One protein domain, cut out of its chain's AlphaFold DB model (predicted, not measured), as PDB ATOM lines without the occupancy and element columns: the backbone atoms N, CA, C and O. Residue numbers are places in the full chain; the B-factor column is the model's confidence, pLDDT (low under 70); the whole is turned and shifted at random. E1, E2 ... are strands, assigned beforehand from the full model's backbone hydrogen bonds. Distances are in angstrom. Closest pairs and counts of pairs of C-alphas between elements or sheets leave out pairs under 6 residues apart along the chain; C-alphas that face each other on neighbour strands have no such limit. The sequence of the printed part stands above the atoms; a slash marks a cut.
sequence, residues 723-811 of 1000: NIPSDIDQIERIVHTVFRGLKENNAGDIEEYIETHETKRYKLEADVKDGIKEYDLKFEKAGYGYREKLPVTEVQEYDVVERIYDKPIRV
ATOM      1  N   ASN A 723     107.271  46.253  26.974       69.69
ATOM      2  CA  ASN A 723     107.959  46.361  28.273       69.69
ATOM      3  C   ASN A 723     107.995  47.811  28.799       69.69
ATOM      4  O   ASN A 723     109.077  48.342  29.042       69.69
ATOM      5  N   ILE A 724     106.840  48.461  28.962       77.62
ATOM      6  CA  ILE A 724     106.754  49.786  29.603       77.62
ATOM      7  C   ILE A 724     106.475  49.611  31.110       77.62
ATOM      8  O   ILE A 724     105.419  49.079  31.460       77.62
ATOM      9  N   PRO A 725     107.384  50.035  32.011       80.00
ATOM     10  CA  PRO A 725     107.119  50.105  33.447       80.00
ATOM     11  C   PRO A 725     105.908  50.988  33.787       80.00
ATOM     12  O   PRO A 725     105.731  52.070  33.229       80.00
ATOM     13  N   SER A 726     105.072  50.538  34.723       81.31
ATOM     14  CA  SER A 726     103.811  51.208  35.083       81.31
ATOM     15  C   SER A 726     103.988  52.531  35.843       81.31
ATOM     16  O   SER A 726     103.026  53.292  35.977       81.31
ATOM     17  N   ASP A 727     105.200  52.836  36.305       87.31
ATOM     18  CA  ASP A 727     105.607  54.066  36.993       87.31
ATOM     19  C   ASP A 727     106.104  55.186  36.053       87.31
ATOM     20  O   ASP A 727     106.504  56.255  36.523       87.31
ATOM     21  N   ILE A 728     106.037  54.980  34.732       86.31
ATOM     22  CA  ILE A 728     106.352  56.001  33.723       86.31
ATOM     23  C   ILE A 728     105.055  56.609  33.166       86.31
ATOM     24  O   ILE A 728     104.116  55.889  32.820       86.31
ATOM     25  N   ASP A 729     105.006  57.942  33.076       87.44
ATOM     26  CA  ASP A 729     103.857  58.690  32.527       87.44
ATOM     27  C   ASP A 729     104.142  59.281  31.132       87.44
ATOM     28  O   ASP A 729     103.225  59.517  30.348       87.44
ATOM     29  N   GLN A 730     105.421  59.510  30.805       88.62
ATOM     30  CA  GLN A 730     105.858  59.964  29.486       88.62
ATOM     31  C   GLN A 730     107.124  59.217  29.054       88.62
ATOM     32  O   GLN A 730     108.123  59.229  29.780       88.62
ATOM     33  N   ILE A 731     107.097  58.660  27.839       88.69
ATOM     34  CA  ILE A 731     108.289  58.190  27.123       88.69
ATOM     35  C   ILE A 731     108.499  59.076  25.896       88.69
ATOM     36  O   ILE A 731     107.577  59.330  25.121       88.69
ATOM     37  N   GLU A 732     109.724  59.545  25.699       91.31
ATOM     38  CA  GLU A 732     110.132  60.276  24.497       91.31
ATOM     39  C   GLU A 732     111.148  59.440  23.714       91.31
ATOM     40  O   GLU A 732     112.204  59.112  24.256       91.31
ATOM     41  N   ARG A 733     110.838  59.086  22.459       87.31
ATOM     42  CA  ARG A 733     111.748  58.369  21.551       87.31
ATOM     43  C   ARG A 733     112.201  59.306  20.439       87.31
ATOM     44  O   ARG A 733     111.421  59.644  19.546       87.31
ATOM     45  N   ILE A 734     113.470  59.692  20.491       89.81
ATOM     46  CA  ILE A 734     114.138  60.457  19.433       89.81
ATOM     47  C   ILE A 734     114.892  59.477  18.533       89.81
ATOM     48  O   ILE A 734     115.634  58.634  19.041       89.81
ATOM     49  N   VAL A 735     114.706  59.591  17.217       88.62
ATOM     50  CA  VAL A 735     115.466  58.861  16.195       88.62
ATOM     51  C   VAL A 735     116.390  59.845  15.484       88.62
ATOM     52  O   VAL A 735     115.923  60.830  14.905       88.62
ATOM     53  N   HIS A 736     117.696  59.568  15.511       90.38
ATOM     54  CA  HIS A 736     118.671  60.281  14.688       90.38
ATOM     55  C   HIS A 736     119.167  59.405  13.534       90.38
ATOM     56  O   HIS A 736     119.672  58.296  13.752       90.38
ATOM     57  N   THR A 737     119.092  59.962  12.327       88.06
ATOM     58  CA  THR A 737     119.705  59.409  11.118       88.06
ATOM     59  C   THR A 737     121.105  60.002  10.970       88.06
ATOM     60  O   THR A 737     121.312  61.210  11.124       88.06
ATOM     61  N   VAL A 738     122.080  59.138  10.713       89.44
ATOM     62  CA  VAL A 738     123.499  59.468  10.593       89.44
ATOM     63  C   VAL A 738     123.920  59.252   9.149       89.44
ATOM     64  O   VAL A 738     123.901  58.126   8.652       89.44
ATOM     65  N   PHE A 739     124.341  60.328   8.499       88.88
ATOM     66  CA  PHE A 739     125.000  60.279   7.206       88.88
ATOM     67  C   PHE A 739     126.504  60.229   7.435       88.88
ATOM     68  O   PHE A 739     127.062  61.083   8.128       88.88
ATOM     69  N   ARG A 740     127.165  59.248   6.829       90.00
ATOM     70  CA  ARG A 740     128.619  59.236   6.659       90.00
ATOM     71  C   ARG A 740     128.944  59.425   5.191       90.00
ATOM     72  O   ARG A 740     128.208  58.946   4.329       90.00
ATOM     73  N   GLY A 741     130.056  60.080   4.906       92.81
ATOM     74  CA  GLY A 741     130.599  60.141   3.561       92.81
ATOM     75  C   GLY A 741     132.028  60.644   3.535       92.81
ATOM     76  O   GLY A 741     132.554  61.129   4.536       92.81
ATOM     77  N   LEU A 742     132.665  60.519   2.378       92.81
ATOM     78  CA  LEU A 742     134.039  60.969   2.175       92.81
ATOM     79  C   LEU A 742     134.044  62.342   1.500       92.81
ATOM     80  O   LEU A 742     133.403  62.541   0.465       92.81
ATOM     81  N   LYS A 743     134.760  63.296   2.104       92.19
ATOM     82  CA  LYS A 743     134.892  64.665   1.603       92.19
ATOM     83  C   LYS A 743     136.364  65.051   1.520       92.19
ATOM     84  O   LYS A 743     137.085  64.997   2.510       92.19
ATOM     85  N   GLU A 744     136.791  65.478   0.341       92.56
ATOM     86  CA  GLU A 744     138.116  66.056   0.126       92.56
ATOM     87  C   GLU A 744     138.205  67.432   0.812       92.56
ATOM     88  O   GLU A 744     137.299  68.268   0.692       92.56
ATOM     89  N   ASN A 745     139.270  67.656   1.584       91.44
ATOM     90  CA  ASN A 745     139.531  68.926   2.254       91.44
ATOM     91  C   ASN A 745     140.301  69.900   1.332       91.44
ATOM     92  O   ASN A 745     140.747  69.546   0.243       91.44
ATOM     93  N   ASN A 746     140.514  71.142   1.777       90.38
ATOM     94  CA  ASN A 746     141.207  72.172   0.983       90.38
ATOM     95  C   ASN A 746     142.700  71.873   0.689       90.38
ATOM     96  O   ASN A 746     143.344  72.677   0.016       90.38
ATOM     97  N   ALA A 747     143.262  70.780   1.213       91.62
ATOM     98  CA  ALA A 747     144.627  70.318   0.956       91.62
ATOM     99  C   ALA A 747     144.691  69.072   0.045       91.62
ATOM    100  O   ALA A 747     145.791  68.652  -0.309       91.62
ATOM    101  N   GLY A 748     143.545  68.498  -0.343       93.06
ATOM    102  CA  GLY A 748     143.463  67.254  -1.118       93.06
ATOM    103  C   GLY A 748     143.464  65.972  -0.274       93.06
ATOM    104  O   GLY A 748     143.489  64.877  -0.831       93.06
ATOM    105  N   ASP A 749     143.430  66.068   1.063       93.75
ATOM    106  CA  ASP A 749     143.241  64.891   1.917       93.75
ATOM    107  C   ASP A 749     141.752  64.518   1.978       93.75
ATOM    108  O   ASP A 749     140.882  65.375   2.152       93.75
ATOM    109  N   ILE A 750     141.451  63.220   1.903       90.69
ATOM    110  CA  ILE A 750     140.093  62.695   2.086       90.69
ATOM    111  C   ILE A 750     139.799  62.563   3.589       90.69
ATOM    112  O   ILE A 750     140.457  61.793   4.295       90.69
ATOM    113  N   GLU A 751     138.786  63.280   4.073       92.00
ATOM    114  CA  GLU A 751     138.306  63.227   5.457       92.00
ATOM    115  C   GLU A 751     136.915  62.570   5.555       92.00
ATOM    116  O   GLU A 751     136.083  62.677   4.652       92.00
ATOM    117  N   GLU A 752     136.647  61.888   6.676       93.81
ATOM    118  CA  GLU A 752     135.319  61.343   6.983       93.81
ATOM    119  C   GLU A 752     134.393  62.478   7.445       93.81
ATOM    120  O   GLU A 752     134.541  63.028   8.540       93.81
ATOM    121  N   TYR A 753     133.417  62.817   6.607       91.88
ATOM    122  CA  TYR A 753     132.331  63.729   6.930       91.88
ATOM    123  C   TYR A 753     131.183  62.944   7.575       91.88
ATOM    124  O   TYR A 753     130.633  62.021   6.974       91.88
ATOM    125  N   ILE A 754     130.817  63.320   8.803       90.94
ATOM    126  CA  ILE A 754     129.689  62.736   9.539       90.94
ATOM    127  C   ILE A 754     128.683  63.844   9.853       90.94
ATOM    128  O   ILE A 754     129.027  64.842  10.488       90.94
ATOM    129  N   GLU A 755     127.437  63.644   9.438       91.88
ATOM    130  CA  GLU A 755     126.323  64.570   9.639       91.88
ATOM    131  C   GLU A 755     125.169  63.830  10.335       91.88
ATOM    132  O   GLU A 755     124.803  62.722   9.942       91.88
ATOM    133  N   THR A 756     124.600  64.405  11.399       88.00
ATOM    134  CA  THR A 756     123.571  63.742  12.221       88.00
ATOM    135  C   THR A 756     122.307  64.590  12.307       88.00
ATOM    136  O   THR A 756     122.334  65.660  12.919       88.00
ATOM    137  N   HIS A 757     121.198  64.090  11.763       87.81
ATOM    138  CA  HIS A 757     119.908  64.790  11.746       87.81
ATOM    139  C   HIS A 757     118.888  64.109  12.663       87.81
ATOM    140  O   HIS A 757     118.815  62.884  12.735       87.81
ATOM    141  N   GLU A 758     118.081  64.902  13.370       89.56
ATOM    142  CA  GLU A 758     116.945  64.412  14.161       89.56
ATOM    143  C   GLU A 758     115.727  64.211  13.251       89.56
ATOM    144  O   GLU A 758     114.925  65.120  13.024       89.56
ATOM    145  N   THR A 759     115.605  63.014  12.685       84.94
ATOM    146  CA  THR A 759     114.643  62.762  11.612       84.94
ATOM    147  C   THR A 759     113.238  62.467  12.109       84.94
ATOM    148  O   THR A 759     112.301  62.810  11.391       84.94
ATOM    149  N   LYS A 760     113.048  61.873  13.299       89.19
ATOM    150  CA  LYS A 760     111.712  61.553  13.854       89.19
ATOM    151  C   LYS A 760     111.693  61.667  15.383       89.19
ATOM    152  O   LYS A 760     112.522  61.052  16.056       89.19
ATOM    153  N   ARG A 761     110.703  62.378  15.935       88.81
ATOM    154  CA  ARG A 761     110.454  62.483  17.385       88.81
ATOM    155  C   ARG A 761     109.057  61.976  17.734       88.81
ATOM    156  O   ARG A 761     108.053  62.494  17.240       88.81
ATOM    157  N   TYR A 762     109.008  60.967  18.597       88.75
ATOM    158  CA  TYR A 762     107.780  60.359  19.101       88.75
ATOM    159  C   TYR A 762     107.636  60.625  20.596       88.75
ATOM    160  O   TYR A 762     108.599  60.484  21.354       88.75
ATOM    161  N   LYS A 763     106.417  60.936  21.025       90.56
ATOM    162  CA  LYS A 763     106.064  61.144  22.421       90.56
ATOM    163  C   LYS A 763     104.890  60.244  22.776       90.56
ATOM    164  O   LYS A 763     103.796  60.387  22.239       90.56
ATOM    165  N   LEU A 764     105.143  59.291  23.658       89.81
ATOM    166  CA  LEU A 764     104.126  58.438  24.249       89.81
ATOM    167  C   LEU A 764     103.662  59.105  25.544       89.81
ATOM    168  O   LEU A 764     104.482  59.356  26.433       89.81
ATOM    169  N   GLU A 765     102.372  59.407  25.636       90.31
ATOM    170  CA  GLU A 765     101.746  59.977  26.834       90.31
ATOM    171  C   GLU A 765     100.778  58.952  27.430       90.31
ATOM    172  O   GLU A 765     100.017  58.322  26.694       90.31
ATOM    173  N   ALA A 766     100.836  58.759  28.751       91.75
ATOM    174  CA  ALA A 766      99.927  57.876  29.470       91.75
ATOM    175  C   ALA A 766      98.641  58.626  29.858       91.75
ATOM    176  O   ALA A 766      98.634  59.392  30.825       91.75
ATOM    177  N   ASP A 767      97.550  58.381  29.134       89.88
ATOM    178  CA  ASP A 767      96.224  58.901  29.467       89.88
ATOM    179  C   ASP A 767      95.484  57.870  30.340       89.88
ATOM    180  O   ASP A 767      95.243  56.730  29.933       89.88
ATOM    181  N   VAL A 768      95.128  58.254  31.573       90.81
ATOM    182  CA  VAL A 768      94.420  57.369  32.515       90.81
ATOM    183  C   VAL A 768      92.919  57.412  32.241       90.81
ATOM    184  O   VAL A 768      92.247  58.375  32.617       90.81
ATOM    185  N   LYS A 769      92.385  56.356  31.623       90.12
ATOM    186  CA  LYS A 769      90.949  56.180  31.361       90.12
ATOM    187  C   LYS A 769      90.421  55.049  32.250       90.12
ATOM    188  O   LYS A 769      91.020  53.982  32.322       90.12
ATOM    189  N   ASP A 770      89.366  55.317  33.020       91.69
ATOM    190  CA  ASP A 770      88.733  54.377  33.970       91.69
ATOM    191  C   ASP A 770      89.693  53.654  34.947       91.69
ATOM    192  O   ASP A 770      89.443  52.541  35.405       91.69
ATOM    193  N   GLY A 771      90.808  54.308  35.302       88.12
ATOM    194  CA  GLY A 771      91.849  53.763  36.187       88.12
ATOM    195  C   GLY A 771      92.897  52.885  35.489       88.12
ATOM    196  O   GLY A 771      93.853  52.455  36.135       88.12
ATOM    197  N   ILE A 772      92.762  52.658  34.182       87.50
ATOM    198  CA  ILE A 772      93.733  51.964  33.333       87.50
ATOM    199  C   ILE A 772      94.615  53.014  32.639       87.50
ATOM    200  O   ILE A 772      94.124  54.032  32.155       87.50
ATOM    201  N   LYS A 773      95.934  52.782  32.585       88.44
ATOM    202  CA  LYS A 773      96.848  53.576  31.747       88.44
ATOM    203  C   LYS A 773      96.747  53.104  30.299       88.44
ATOM    204  O   LYS A 773      97.251  52.029  29.972       88.44
ATOM    205  N   GLU A 774      96.148  53.919  29.441       90.50
ATOM    206  CA  GLU A 774      96.297  53.803  27.990       90.50
ATOM    207  C   GLU A 774      97.480  54.672  27.538       90.50
ATOM    208  O   GLU A 774      97.783  55.685  28.166       90.50
ATOM    209  N   TYR A 775      98.178  54.279  26.471       89.19
ATOM    210  CA  TYR A 775      99.389  54.964  26.006       89.19
ATOM    211  C   TYR A 775      99.239  55.414  24.548       89.19
ATOM    212  O   TYR A 775      99.408  54.610  23.627       89.19
ATOM    213  N   ASP A 776      98.973  56.704  24.334       88.56
ATOM    214  CA  ASP A 776      98.771  57.267  22.995       88.56
ATOM    215  C   ASP A 776     100.105  57.744  22.395       88.56
ATOM    216  O   ASP A 776     100.762  58.660  22.905       88.56
ATOM    217  N   LEU A 777     100.528  57.107  21.293       88.44
ATOM    218  CA  LEU A 777     101.784  57.403  20.595       88.44
ATOM    219  C   LEU A 777     101.611  58.605  19.655       88.44
ATOM    220  O   LEU A 777     101.244  58.459  18.488       88.44
ATOM    221  N   LYS A 778     101.925  59.799  20.154       88.94
ATOM    222  CA  LYS A 778     101.815  61.059  19.414       88.94
ATOM    223  C   LYS A 778     103.150  61.337  18.703       88.94
ATOM    224  O   LYS A 778     104.202  61.482  19.325       88.94
ATOM    225  N   PHE A 779     103.133  61.369  17.373       88.12
ATOM    226  CA  PHE A 779     104.277  61.803  16.565       88.12
ATOM    227  C   PHE A 779     104.349  63.335  16.593       88.12
ATOM    228  O   PHE A 779     103.416  63.995  16.143       88.12
ATOM    229  N   GLU A 780     105.427  63.904  17.141       87.50
ATOM    230  CA  GLU A 780     105.544  65.363  17.278       87.50
ATOM    231  C   GLU A 780     106.063  66.023  15.998       87.50
ATOM    232  O   GLU A 780     105.563  67.074  15.593       87.50
ATOM    233  N   LYS A 781     107.115  65.455  15.392       84.12
ATOM    234  CA  LYS A 781     107.832  66.093  14.281       84.12
ATOM    235  C   LYS A 781     108.734  65.116  13.526       84.12
ATOM    236  O   LYS A 781     109.361  64.246  14.132       84.12
ATOM    237  N   ALA A 782     108.889  65.353  12.222       80.75
ATOM    238  CA  ALA A 782     110.078  64.956  11.471       80.75
ATOM    239  C   ALA A 782     110.912  66.189  11.100       80.75
ATOM    240  O   ALA A 782     110.368  67.216  10.686       80.75
ATOM    241  N   GLY A 783     112.229  66.091  11.267       75.56
ATOM    242  CA  GLY A 783     113.194  67.141  10.953       75.56
ATOM    243  C   GLY A 783     114.205  66.666   9.919       75.56
ATOM    244  O   GLY A 783     115.365  66.448  10.254       75.56
ATOM    245  N   TYR A 784     113.787  66.489   8.662       67.00
ATOM    246  CA  TYR A 784     114.747  66.167   7.604       67.00
ATOM    247  C   TYR A 784     115.599  67.409   7.308       67.00
ATOM    248  O   TYR A 784     115.095  68.418   6.808       67.00
ATOM    249  N   GLY A 785     116.873  67.360   7.700       67.44
ATOM    250  CA  GLY A 785     117.808  68.469   7.542       67.44
ATOM    251  C   GLY A 785     118.021  68.811   6.072       67.44
ATOM    252  O   GLY A 785     118.220  67.929   5.236       67.44
ATOM    253  N   TYR A 786     117.963  70.100   5.739       48.56
ATOM    254  CA  TYR A 786     118.117  70.547   4.359       48.56
ATOM    255  C   TYR A 786     119.591  70.452   3.952       48.56
ATOM    256  O   TYR A 786     120.398  71.303   4.323       48.56
ATOM    257  N   ARG A 787     119.948  69.403   3.204       65.75
ATOM    258  CA  ARG A 787     121.315  69.193   2.711       65.75
ATOM    259  C   ARG A 787     121.770  70.359   1.835       65.75
ATOM    260  O   ARG A 787     121.233  70.566   0.744       65.75
ATOM    261  N   GLU A 788     122.831  71.050   2.248       59.12
ATOM    262  CA  GLU A 788     123.670  71.760   1.283       59.12
ATOM    263  C   GLU A 788     124.241  70.742   0.288       59.12
ATOM    264  O   GLU A 788     124.683  69.654   0.668       59.12
ATOM    265  N   LYS A 789     124.234  71.085  -1.005       58.69
ATOM    266  CA  LYS A 789     124.719  70.211  -2.086       58.69
ATOM    267  C   LYS A 789     126.250  70.193  -2.144       58.69
ATOM    268  O   LYS A 789     126.852  70.645  -3.116       58.69
ATOM    269  N   LEU A 790     126.877  69.689  -1.085       64.81
ATOM    270  CA  LEU A 790     128.309  69.422  -1.049       64.81
ATOM    271  C   LEU A 790     128.647  68.237  -1.974       64.81
ATOM    272  O   LEU A 790     127.922  67.240  -1.961       64.81
ATOM    273  N   PRO A 791     129.746  68.301  -2.749       64.19
ATOM    274  CA  PRO A 791     130.247  67.149  -3.487       64.19
ATOM    275  C   PRO A 791     130.839  66.141  -2.493       64.19
ATOM    276  O   PRO A 791     131.934  66.331  -1.966       64.19
ATOM    277  N   VAL A 792     130.077  65.087  -2.213       75.75
ATOM    278  CA  VAL A 792     130.465  63.945  -1.377       75.75
ATOM    279  C   VAL A 792     130.392  62.715  -2.277       75.75
ATOM    280  O   VAL A 792     129.348  62.465  -2.881       75.75
ATOM    281  N   THR A 793     131.504  61.997  -2.438       68.75
ATOM    282  CA  THR A 793     131.648  60.949  -3.469       68.75
ATOM    283  C   THR A 793     130.943  59.645  -3.110       68.75
ATOM    284  O   THR A 793     130.405  58.975  -3.985       68.75
ATOM    285  N   GLU A 794     130.904  59.314  -1.821       73.56
ATOM    286  CA  GLU A 794     130.200  58.158  -1.271       73.56
ATOM    287  C   GLU A 794     129.376  58.612  -0.068       73.56
ATOM    288  O   GLU A 794     129.885  59.331   0.793       73.56
ATOM    289  N   VAL A 795     128.107  58.202   0.002       76.31
ATOM    290  CA  VAL A 795     127.202  58.495   1.123       76.31
ATOM    291  C   VAL A 795     126.598  57.194   1.629       76.31
ATOM    292  O   VAL A 795     125.994  56.447   0.864       76.31
ATOM    293  N   GLN A 796     126.711  56.965   2.933       80.00
ATOM    294  CA  GLN A 796     126.029  55.899   3.657       80.00
ATOM    295  C   GLN A 796     125.050  56.543   4.648       80.00
ATOM    296  O   GLN A 796     125.455  57.344   5.492       80.00
ATOM    297  N   GLU A 797     123.762  56.223   4.525       78.62
ATOM    298  CA  GLU A 797     122.694  56.673   5.427       78.62
ATOM    299  C   GLU A 797     122.331  55.534   6.386       78.62
ATOM    300  O   GLU A 797     122.122  54.396   5.961       78.62
ATOM    301  N   TYR A 798     122.267  55.833   7.684       74.94
ATOM    302  CA  TYR A 798     121.950  54.855   8.720       74.94
ATOM    303  C   TYR A 798     121.015  55.453   9.787       74.94
ATOM    304  O   TYR A 798     121.344  56.466  10.404       74.94
ATOM    305  N   ASP A 799     119.902  54.786  10.101       67.56
ATOM    306  CA  ASP A 799     119.126  55.050  11.324       67.56
ATOM    307  C   ASP A 799     119.827  54.350  12.507       67.56
ATOM    308  O   ASP A 799     119.739  53.131  12.650       67.56
ATOM    309  N   VAL A 800     120.587  55.098  13.324       61.69
ATOM    310  CA  VAL A 800     121.537  54.510  14.308       61.69
ATOM    311  C   VAL A 800     121.164  54.762  15.764       61.69
ATOM    312  O   VAL A 800     121.483  53.940  16.623       61.69
ATOM    313  N   VAL A 801     120.555  55.908  16.082       59.50
ATOM    314  CA  VAL A 801     120.439  56.350  17.480       59.50
ATOM    315  C   VAL A 801     118.985  56.540  17.873       59.50
ATOM    316  O   VAL A 801     118.395  57.592  17.634       59.50
ATOM    317  N   GLU A 802     118.450  55.533  18.557       68.44
ATOM    318  CA  GLU A 802     117.273  55.685  19.401       68.44
ATOM    319  C   GLU A 802     117.689  56.232  20.768       68.44
ATOM    320  O   GLU A 802     118.561  55.669  21.436       68.44
ATOM    321  N   ARG A 803     117.051  57.316  21.215       73.00
ATOM    322  CA  ARG A 803     117.130  57.774  22.607       73.00
ATOM    323  C   ARG A 803     115.757  57.694  23.237       73.00
ATOM    324  O   ARG A 803     114.834  58.329  22.742       73.00
ATOM    325  N   ILE A 804     115.662  56.929  24.317       80.25
ATOM    326  CA  ILE A 804     114.467  56.782  25.145       80.25
ATOM    327  C   ILE A 804     114.675  57.646  26.393       80.25
ATOM    328  O   ILE A 804     115.677  57.482  27.093       80.25
ATOM    329  N   TYR A 805     113.763  58.584  26.645       77.69
ATOM    330  CA  TYR A 805     113.754  59.409  27.853       77.69
ATOM    331  C   TYR A 805     112.511  59.114  28.689       77.69
ATOM    332  O   TYR A 805     111.404  59.522  28.331       77.69
ATOM    333  N   ASP A 806     112.729  58.459  29.825       82.69
ATOM    334  CA  ASP A 806     111.697  58.126  30.803       82.69
ATOM    335  C   ASP A 806     111.550  59.260  31.828       82.69
ATOM    336  O   ASP A 806     112.536  59.700  32.434       82.69
ATOM    337  N   LYS A 807     110.321  59.738  32.055       76.38
ATOM    338  CA  LYS A 807     110.020  60.712  33.119       76.38
ATOM    339  C   LYS A 807     109.189  60.039  34.223       76.38
ATOM    340  O   LYS A 807     108.012  59.765  33.986       76.38
ATOM    341  N   PRO A 808     109.771  59.774  35.410       56.62
ATOM    342  CA  PRO A 808     109.045  59.176  36.528       56.62
ATOM    343  C   PRO A 808     108.151  60.199  37.239       56.62
ATOM    344  O   PRO A 808     108.448  61.400  37.264       56.62
ATOM    345  N   ILE A 809     107.089  59.697  37.872       47.56
ATOM    346  CA  ILE A 809     106.044  60.493  38.533       47.56
ATOM    347  C   ILE A 809     106.628  61.460  39.580       47.56
ATOM    348  O   ILE A 809     107.132  61.048  40.630       47.56
ATOM    349  N   ARG A 810     106.488  62.773  39.357       44.09
ATOM    350  CA  ARG A 810     106.720  63.796  40.393       44.09
ATOM    351  C   ARG A 810     105.428  64.083  41.153       44.09
ATOM    352  O   ARG A 810     104.769  65.086  40.909       44.09
ATOM    353  N   VAL A 811     105.088  63.212  42.103       39.22
ATOM    354  CA  VAL A 811     103.982  63.469  43.039       39.22
ATOM    355  C   VAL A 811     104.366  64.612  43.983       39.22
ATOM    356  O   VAL A 811     105.167  64.424  44.904       39.22
TER     357      VAL A 811
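AT A GLANCE: This is residues 723 to 811 of the 1000 residues of the protein "Erythrocyte membrane protein 3" of Plasmodium cynomolgi (strain B) (UniProt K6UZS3). The domain is one long, narrow, twisted ribbon of four strands, built on a long hairpin of E1 and E2 whose turn is at one end of the rod. E3 folds back beside the last part of E2, making the turn at the other end, and a long link then leads to E4, which runs along the other side of the hairpin, beside E1. The printed part has 89 residues, with no named helix and four named strands in the order E1, E2, E3, E4, and its class is all strand. The sheet's order is E3, E2, E1, E4, all antiparallel. The whole is extended, with a radius of gyration of the C-alphas of 19.3 A, and the C-alphas span 65 by 21 by 19 A.

HOW THE PARTS SIT: E1, residues 728 to 744, and E2, residues 750 to 769, form a hairpin and are antiparallel at 166 degrees. Their C-alphas 750 and 744 face each other at 4.4 A, and N 739 and O 755 are within hydrogen-bond range at 2.8 A. E3, residues 772 to 781, forms the next hairpin with E2, antiparallel at 146 degrees; C-alphas 777 and 764 face each other at 4.5 A, and N 763 and O 778 are 2.8 A apart, within hydrogen-bond range. E1, E2 and E3 are a meander, each strand the antiparallel neighbour of the one before. E4, residues 795 to 808, is antiparallel to E1 at 158 degrees; C-alphas 737 and 799 face each other at 4.4 A, and N 796 and O 740 are within hydrogen-bond range at 2.8 A. The four strands make a Greek key, a meander of three whose first strand is the antiparallel neighbour of the fourth. E3 and E4 are edge strands and are apart. From edge to edge the strands' lines turn by 38 degrees and the way across the sheet turns by 81 degrees.

IN THESE COORDINATES: E1 begins at C-alpha 728, (106.352, 56.001, 33.723), and is 47.3 A long. E2, the longest strand by residues, measures 57.6 A and ends at C-alpha 769, (90.949, 56.180, 31.361). E3 is 27.6 A long. E4 is 39.8 A long and ends at C-alpha 808, (109.045, 59.176, 36.528).

THE WHOLE: The outline is a rod, and the two C-alphas farthest apart, those of Ala 747 and Asp 770, are 66.8 A apart. The printed part has no cut. The links E1 to E2 and E2 to E3 are tight; E3 to E4, residues 782 to 794, is long. The mean pLDDT of the printed part is 81.6, and it is under 70 at residues 723, 784 to 791, 793, 799 to 802 and 808 to 811.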